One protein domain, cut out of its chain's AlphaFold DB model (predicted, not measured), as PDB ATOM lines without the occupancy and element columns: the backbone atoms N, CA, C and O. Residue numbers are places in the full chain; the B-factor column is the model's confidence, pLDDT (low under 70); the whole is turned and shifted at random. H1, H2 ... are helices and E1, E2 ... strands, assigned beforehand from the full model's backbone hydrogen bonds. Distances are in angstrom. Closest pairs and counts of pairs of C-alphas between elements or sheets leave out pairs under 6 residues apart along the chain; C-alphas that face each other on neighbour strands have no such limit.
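AT A GLANCE: This is residues 2 to 49 of the 67 residues of an uncharacterized protein of Nematocida sp. ERTm5 (UniProt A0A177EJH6). Picture a small, twisted three-stranded sheet whose long strand E2 bends sharply, so that the hairpin of E1 and E2 is folded over at residue 25; the short strand E3 pairs with the other edge of E1. Past the bend, the end of E2 is extended by two short runs of the long stretch 30 to 46, residues 35 to 36 and 41 to 42, which fold back in turn before the printed part reaches E3, while the short helix H1 lies at one end, off the sheet. The printed part has 48 residues, with one named helix and three named strands in the order H1, E1, E2, E3; the sheet has the order E2, E1, E3 and is antiparallel, and the class is mixed, helices and strands. The whole is compact, with a radius of gyration of the C-alphas of 10.2 A, and its spans of 29 by 19 by 16 A are only just elongated.

HOW THE PARTS SIT: Start at the first printed residue with H1, residues 2 to 8, which is not on the sheet: 3 pairs of C-alphas lie within 10 A. In its backbone, 0 of 3 O i to N i+4 pairs are within hydrogen-bond range, and 2 of 4 O i to N i+3 pairs are. A tight link of 3 residues leads to E1, residues 12 to 17, the inner strand of the sheet. After a tight link of 4 residues comes E2, residues 22 to 29, an edge strand that forms a hairpin with E1. The two are antiparallel, with 122 degrees between their directions; look for N 15 and O 23 at 2.9 A, and N 12 and O 27 at 2.9 A. The C-alphas of Thr 24 and Ser 14 face each other at 4.4 A. E2 bends by 99 degrees at residue 25. H1 and E2 are apart, but only just, with their closest C-alphas 8.1 A from each other. Beyond the bend, residues 28 to 29 of E2 pair antiparallel with residues 35 to 36, and these pair antiparallel with residues 41 to 42. The long link then reaches E3, residues 47 to 49, the other edge strand, which is antiparallel to E1 at 121 degrees. Here N 48 and O 16 are 2.8 A apart, and N 16 and O 49 are 3.1 A apart. The pairing is staggered: E1 pairs with E2 over its residues 12 to 16 and with E3 over its residues 16 to 17. E3 is apart from both H1 and E2.

IN THESE COORDINATES: Find C-alpha 2 at (-0.820, -34.799, -37.966); from there H1 runs 10.9 A to C-alpha 8. Next find C-alpha 12 at (-13.085, -45.689, -30.603), where E1 begins its 13.6 A to C-alpha 17. E2, from Thr 22 to Ile 29, is the longest strand by residues and measures 15.3 A from first to last C-alpha. E3 runs from Ile 47 to Tyr 49, whose C-alpha stands at (-4.327, -51.052, -33.069).

THE WHOLE: The two C-alphas farthest apart are those of Lys 4 and Asn 19, at 29.4 A, and the first and last printed C-alphas are 17.3 A apart. The printed part has no cut. Look along residues 30 to 46 for the long link, 17 residues with no named element, whose C-alphas lie 3 to 13 A from the mean of the C-alphas. The sheet is only just strongly twisted, with C-alphas up to 4.3 A off its best plane. The mean pLDDT of the printed part is 83.4, and you will find values under 70 at residues 2 to 10.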
ATOM      1  N   LEU A   2      -0.125 -33.724 -38.713       43.19
ATOM      2  CA  LEU A   2      -0.820 -34.799 -37.966       43.19
ATOM      3  C   LEU A   2      -1.706 -34.313 -36.792       43.19
ATOM      4  O   LEU A   2      -2.514 -35.071 -36.264       43.19
ATOM      5  N   SER A   3      -1.599 -33.042 -36.382       52.09
ATOM      6  CA  SER A   3      -2.243 -32.528 -35.158       52.09
ATOM      7  C   SER A   3      -3.745 -32.234 -35.271       52.09
ATOM      8  O   SER A   3      -4.411 -32.114 -34.239       52.09
ATOM      9  N   LYS A   4      -4.291 -32.103 -36.492       51.97
ATOM     10  CA  LYS A   4      -5.728 -31.859 -36.717       51.97
ATOM     11  C   LYS A   4      -6.508 -33.165 -36.888       51.97
ATOM     12  O   LYS A   4      -7.557 -33.295 -36.273       51.97
ATOM     13  N   SER A   5      -5.969 -34.146 -37.613       51.56
ATOM     14  CA  SER A   5      -6.641 -35.431 -37.871       51.56
ATOM     15  C   SER A   5      -6.866 -36.241 -36.589       51.56
ATOM     16  O   SER A   5      -7.961 -36.742 -36.361       51.56
ATOM     17  N   ILE A   6      -5.877 -36.260 -35.683       55.16
ATOM     18  CA  ILE A   6      -5.993 -36.921 -34.367       55.16
ATOM     19  C   ILE A   6      -7.043 -36.229 -33.478       55.16
ATOM     20  O   ILE A   6      -7.630 -36.858 -32.606       55.16
ATOM     21  N   ARG A   7      -7.315 -34.933 -33.696       55.59
ATOM     22  CA  ARG A   7      -8.331 -34.177 -32.944       55.59
ATOM     23  C   ARG A   7      -9.765 -34.569 -33.309       55.59
ATOM     24  O   ARG A   7     -10.657 -34.277 -32.524       55.59
ATOM     25  N   ILE A   8      -9.978 -35.141 -34.496       59.12
ATOM     26  CA  ILE A   8     -11.317 -35.465 -35.001       59.12
ATOM     27  C   ILE A   8     -11.766 -36.840 -34.486       59.12
ATOM     28  O   ILE A   8     -12.949 -37.034 -34.229       59.12
ATOM     29  N   ILE A   9     -10.824 -37.759 -34.235       66.38
ATOM     30  CA  ILE A   9     -11.127 -39.073 -33.656       66.38
ATOM     31  C   ILE A   9     -11.392 -38.921 -32.155       66.38
ATOM     32  O   ILE A   9     -10.488 -39.019 -31.326       66.38
ATOM     33  N   ASN A  10     -12.646 -38.665 -31.800       67.44
ATOM     34  CA  ASN A  10     -13.047 -38.489 -30.406       67.44
ATOM     35  C   ASN A  10     -13.396 -39.806 -29.705       67.44
ATOM     36  O   ASN A  10     -13.328 -39.864 -28.474       67.44
ATOM     37  N   GLN A  11     -13.779 -40.835 -30.466       77.62
ATOM     38  CA  GLN A  11     -14.260 -42.112 -29.944       77.62
ATOM     39  C   GLN A  11     -13.691 -43.295 -30.735       77.62
ATOM     40  O   GLN A  11     -13.509 -43.213 -31.949       77.62
ATOM     41  N   ALA A  12     -13.419 -44.390 -30.031       82.31
ATOM     42  CA  ALA A  12     -13.085 -45.689 -30.603       82.31
ATOM     43  C   ALA A  12     -14.035 -46.763 -30.063       82.31
ATOM     44  O   ALA A  12     -14.493 -46.673 -28.925       82.31
ATOM     45  N   ASN A  13     -14.290 -47.788 -30.875       86.06
ATOM     46  CA  ASN A  13     -15.144 -48.919 -30.512       86.06
ATOM     47  C   ASN A  13     -14.378 -49.911 -29.634       86.06
ATOM     48  O   ASN A  13     -14.897 -50.422 -28.637       86.06
ATOM     49  N   SER A  14     -13.132 -50.183 -30.022       90.25
ATOM     50  CA  SER A  14     -12.241 -51.063 -29.282       90.25
ATOM     51  C   SER A  14     -10.771 -50.712 -29.491       90.25
ATOM     52  O   SER A  14     -10.386 -50.042 -30.453       90.25
ATOM     53  N   VAL A  15      -9.938 -51.161 -28.557       92.62
ATOM     54  CA  VAL A  15      -8.480 -51.083 -28.649       92.62
ATOM     55  C   VAL A  15      -7.880 -52.431 -28.276       92.62
ATOM     56  O   VAL A  15      -8.214 -52.984 -27.227       92.62
ATOM     57  N   GLU A  16      -6.993 -52.949 -29.125       94.62
ATOM     58  CA  GLU A  16      -6.165 -54.114 -28.807       94.62
ATOM     59  C   GLU A  16      -4.782 -53.640 -28.362       94.62
ATOM     60  O   GLU A  16      -4.166 -52.757 -28.970       94.62
ATOM     61  N   LEU A  17      -4.291 -54.228 -27.278       95.00
ATOM     62  CA  LEU A  17      -2.968 -53.971 -26.738       95.00
ATOM     63  C   LEU A  17      -1.939 -54.973 -27.267       95.00
ATOM     64  O   LEU A  17      -2.269 -56.075 -27.688       95.00
ATOM     65  N   ILE A  18      -0.660 -54.623 -27.156       95.69
ATOM     66  CA  ILE A  18       0.469 -55.484 -27.553       95.69
ATOM     67  C   ILE A  18       0.517 -56.833 -26.814       95.69
ATOM     68  O   ILE A  18       1.198 -57.749 -27.254       95.69
ATOM     69  N   ASN A  19      -0.186 -56.954 -25.685       94.75
ATOM     70  CA  ASN A  19      -0.324 -58.190 -24.913       94.75
ATOM     71  C   ASN A  19      -1.624 -58.952 -25.232       94.75
ATOM     72  O   ASN A  19      -2.076 -59.743 -24.407       94.75
ATOM     73  N   ASN A  20      -2.245 -58.677 -26.383       94.06
ATOM     74  CA  ASN A  20      -3.500 -59.264 -26.860       94.06
ATOM     75  C   ASN A  20      -4.724 -58.997 -25.963       94.06
ATOM     76  O   ASN A  20      -5.764 -59.629 -26.131       94.06
ATOM     77  N   LYS A  21      -4.637 -58.069 -24.997       93.69
ATOM     78  CA  LYS A  21      -5.819 -57.619 -24.252       93.69
ATOM     79  C   LYS A  21      -6.621 -56.646 -25.099       93.69
ATOM     80  O   LYS A  21      -6.066 -55.681 -25.622       93.69
ATOM     81  N   THR A  22      -7.930 -56.848 -25.127       93.19
ATOM     82  CA  THR A  22      -8.858 -55.982 -25.853       93.19
ATOM     83  C   THR A  22      -9.761 -55.249 -24.877       93.19
ATOM     84  O   THR A  22     -10.303 -55.842 -23.946       93.19
ATOM     85  N   TYR A  23      -9.925 -53.949 -25.098       90.94
ATOM     86  CA  TYR A  23     -10.875 -53.113 -24.375       90.94
ATOM     87  C   TYR A  23     -11.952 -52.646 -25.343       90.94
ATOM     88  O   TYR A  23     -11.643 -52.236 -26.459       90.94
ATOM     89  N   THR A  24     -13.205 -52.691 -24.907       89.50
ATOM     90  CA  THR A  24     -14.386 -52.256 -25.661       89.50
ATOM     91  C   THR A  24     -15.178 -51.242 -24.836       89.50
ATOM     92  O   THR A  24     -15.066 -51.206 -23.608       89.50
ATOM     93  N   GLY A  25     -15.971 -50.400 -25.502       83.50
ATOM     94  CA  GLY A  25     -16.870 -49.440 -24.850       83.50
ATOM     95  C   GLY A  25     -16.552 -47.987 -25.193       83.50
ATOM     96  O   GLY A  25     -16.086 -47.689 -26.288       83.50
ATOM     97  N   LYS A  26     -16.820 -47.056 -24.266       82.81
ATOM     98  CA  LYS A  26     -16.543 -45.625 -24.471       82.81
ATOM     99  C   LYS A  26     -15.048 -45.347 -24.324       82.81
ATOM    100  O   LYS A  26     -14.547 -45.118 -23.226       82.81
ATOM    101  N   LEU A  27     -14.332 -45.361 -25.444       88.88
ATOM    102  CA  LEU A  27     -12.893 -45.117 -25.489       88.88
ATOM    103  C   LEU A  27     -12.621 -43.744 -26.098       88.88
ATOM    104  O   LEU A  27     -12.897 -43.523 -27.274       88.88
ATOM    105  N   ARG A  28     -12.061 -42.817 -25.316       88.56
ATOM    106  CA  ARG A  28     -11.663 -41.491 -25.820       88.56
ATOM    107  C   ARG A  28     -10.181 -41.474 -26.154       88.56
ATOM    108  O   ARG A  28      -9.367 -41.936 -25.359       88.56
ATOM    109  N   ILE A  29      -9.819 -40.889 -27.290       87.88
ATOM    110  CA  ILE A  29      -8.422 -40.793 -27.730       87.88
ATOM    111  C   ILE A  29      -7.905 -39.381 -27.471       87.88
ATOM    112  O   ILE A  29      -8.548 -38.396 -27.829       87.88
ATOM    113  N   ASN A  30      -6.738 -39.255 -26.839       85.44
ATOM    114  CA  ASN A  30      -6.085 -37.956 -26.686       85.44
ATOM    115  C   ASN A  30      -5.046 -37.695 -27.795       85.44
ATOM    116  O   ASN A  30      -4.674 -38.577 -28.564       85.44
ATOM    117  N   ARG A  31      -4.490 -36.476 -27.837       80.75
ATOM    118  CA  ARG A  31      -3.486 -36.084 -28.850       80.75
ATOM    119  C   ARG A  31      -2.183 -36.888 -28.811       80.75
ATOM    120  O   ARG A  31      -1.441 -36.865 -29.783       80.75
ATOM    121  N   LYS A  32      -1.889 -37.549 -27.690       86.38
ATOM    122  CA  LYS A  32      -0.722 -38.426 -27.518       86.38
ATOM    123  C   LYS A  32      -1.047 -39.885 -27.864       86.38
ATOM    124  O   LYS A  32      -0.246 -40.751 -27.544       86.38
ATOM    125  N   MET A  33      -2.214 -40.152 -28.461       86.88
ATOM    126  CA  MET A  33      -2.750 -41.489 -28.735       86.88
ATOM    127  C   MET A  33      -2.960 -42.368 -27.495       86.88
ATOM    128  O   MET A  33      -3.052 -43.586 -27.602       86.88
ATOM    129  N   ASN A  34      -3.065 -41.780 -26.304       90.69
ATOM    130  CA  ASN A  34      -3.516 -42.545 -25.147       90.69
ATOM    131  C   ASN A  34      -5.029 -42.756 -25.242       90.69
ATOM    132  O   ASN A  34      -5.754 -41.829 -25.619       90.69
ATOM    133  N   ILE A  35      -5.488 -43.933 -24.820       91.56
ATOM    134  CA  ILE A  35      -6.912 -44.220 -24.648       91.56
ATOM    135  C   ILE A  35      -7.306 -43.917 -23.210       91.56
ATOM    136  O   ILE A  35      -6.713 -44.432 -22.262       91.56
ATOM    137  N   ILE A  36      -8.314 -43.073 -23.054       90.38
ATOM    138  CA  ILE A  36      -8.966 -42.776 -21.788       90.38
ATOM    139  C   ILE A  36     -10.219 -43.643 -21.732       90.38
ATOM    140  O   ILE A  36     -11.106 -43.526 -22.579       90.38
ATOM    141  N   THR A  37     -10.251 -44.523 -20.740       88.19
ATOM    142  CA  THR A  37     -11.413 -45.337 -20.367       88.19
ATOM    143  C   THR A  37     -12.010 -44.780 -19.077       88.19
ATOM    144  O   THR A  37     -11.347 -44.009 -18.383       88.19
ATOM    145  N   ASP A  38     -13.207 -45.224 -18.697       82.94
ATOM    146  CA  ASP A  38     -13.839 -44.795 -17.438       82.94
ATOM    147  C   ASP A  38     -13.016 -45.164 -16.188       82.94
ATOM    148  O   ASP A  38     -13.119 -44.512 -15.155       82.94
ATOM    149  N   LYS A  39     -12.180 -46.209 -16.275       83.88
ATOM    150  CA  LYS A  39     -11.420 -46.754 -15.135       83.88
ATOM    151  C   LYS A  39      -9.939 -46.385 -15.143       83.88
ATOM    152  O   LYS A  39      -9.277 -46.486 -14.115       83.88
ATOM    153  N   SER A  40      -9.373 -46.068 -16.306       88.56
ATOM    154  CA  SER A  40      -7.918 -45.987 -16.471       88.56
ATOM    155  C   SER A  40      -7.486 -45.284 -17.757       88.56
ATOM    156  O   SER A  40      -8.264 -45.130 -18.703       88.56
ATOM    157  N   ILE A  41      -6.205 -44.912 -17.808       92.44
ATOM    158  CA  ILE A  41      -5.550 -44.386 -19.006       92.44
ATOM    159  C   ILE A  41      -4.581 -45.439 -19.547       92.44
ATOM    160  O   ILE A  41      -3.603 -45.800 -18.890       92.44
ATOM    161  N   ILE A  42      -4.809 -45.874 -20.781       93.25
ATOM    162  CA  ILE A  42      -3.928 -46.775 -21.520       93.25
ATOM    163  C   ILE A  42      -2.940 -45.920 -22.316       93.25
ATOM    164  O   ILE A  42      -3.330 -45.118 -23.168       93.25
ATOM    165  N   LYS A  43      -1.641 -46.075 -22.038       94.31
ATOM    166  CA  LYS A  43      -0.587 -45.334 -22.750       94.31
ATOM    167  C   LYS A  43      -0.419 -45.863 -24.175       94.31
ATOM    168  O   LYS A  43      -0.393 -47.075 -24.371       94.31
ATOM    169  N   ALA A  44      -0.180 -44.961 -25.127       91.94
ATOM    170  CA  ALA A  44      -0.020 -45.280 -26.549       91.94
ATOM    171  C   ALA A  44       0.996 -46.397 -26.834       91.94
ATOM    172  O   ALA A  44       0.751 -47.250 -27.676       91.94
ATOM    173  N   LYS A  45       2.099 -46.453 -26.073       95.31
ATOM    174  CA  LYS A  45       3.140 -47.489 -26.221       95.31
ATOM    175  C   LYS A  45       2.658 -48.931 -26.011       95.31
ATOM    176  O   LYS A  45       3.387 -49.856 -26.331       95.31
ATOM    177  N   TYR A  46       1.481 -49.121 -25.416       95.12
ATOM    178  CA  TYR A  46       0.893 -50.440 -25.191       95.12
ATOM    179  C   TYR A  46      -0.173 -50.799 -26.225       95.12
ATOM    180  O   TYR A  46      -0.701 -51.903 -26.166       95.12
ATOM    181  N   ILE A  47      -0.510 -49.891 -27.139       93.94
ATOM    182  CA  ILE A  47      -1.572 -50.078 -28.125       93.94
ATOM    183  C   ILE A  47      -0.993 -50.744 -29.368       93.94
ATOM    184  O   ILE A  47       0.016 -50.291 -29.902       93.94
ATOM    185  N   ARG A  48      -1.663 -51.796 -29.838       94.38
ATOM    186  CA  ARG A  48      -1.359 -52.453 -31.108       94.38
ATOM    187  C   ARG A  48      -2.129 -51.799 -32.248       94.38
ATOM    188  O   ARG A  48      -1.528 -51.341 -33.213       94.38
ATOM    189  N   TYR A  49      -3.450 -51.726 -32.116       91.00
ATOM    190  CA  TYR A  49      -4.327 -51.052 -33.069       91.00
ATOM    191  C   TYR A  49      -5.611 -50.567 -32.386       91.00
ATOM    192  O   TYR A  49      -5.975 -51.018 -31.297       91.00
TER     193      TYR A  49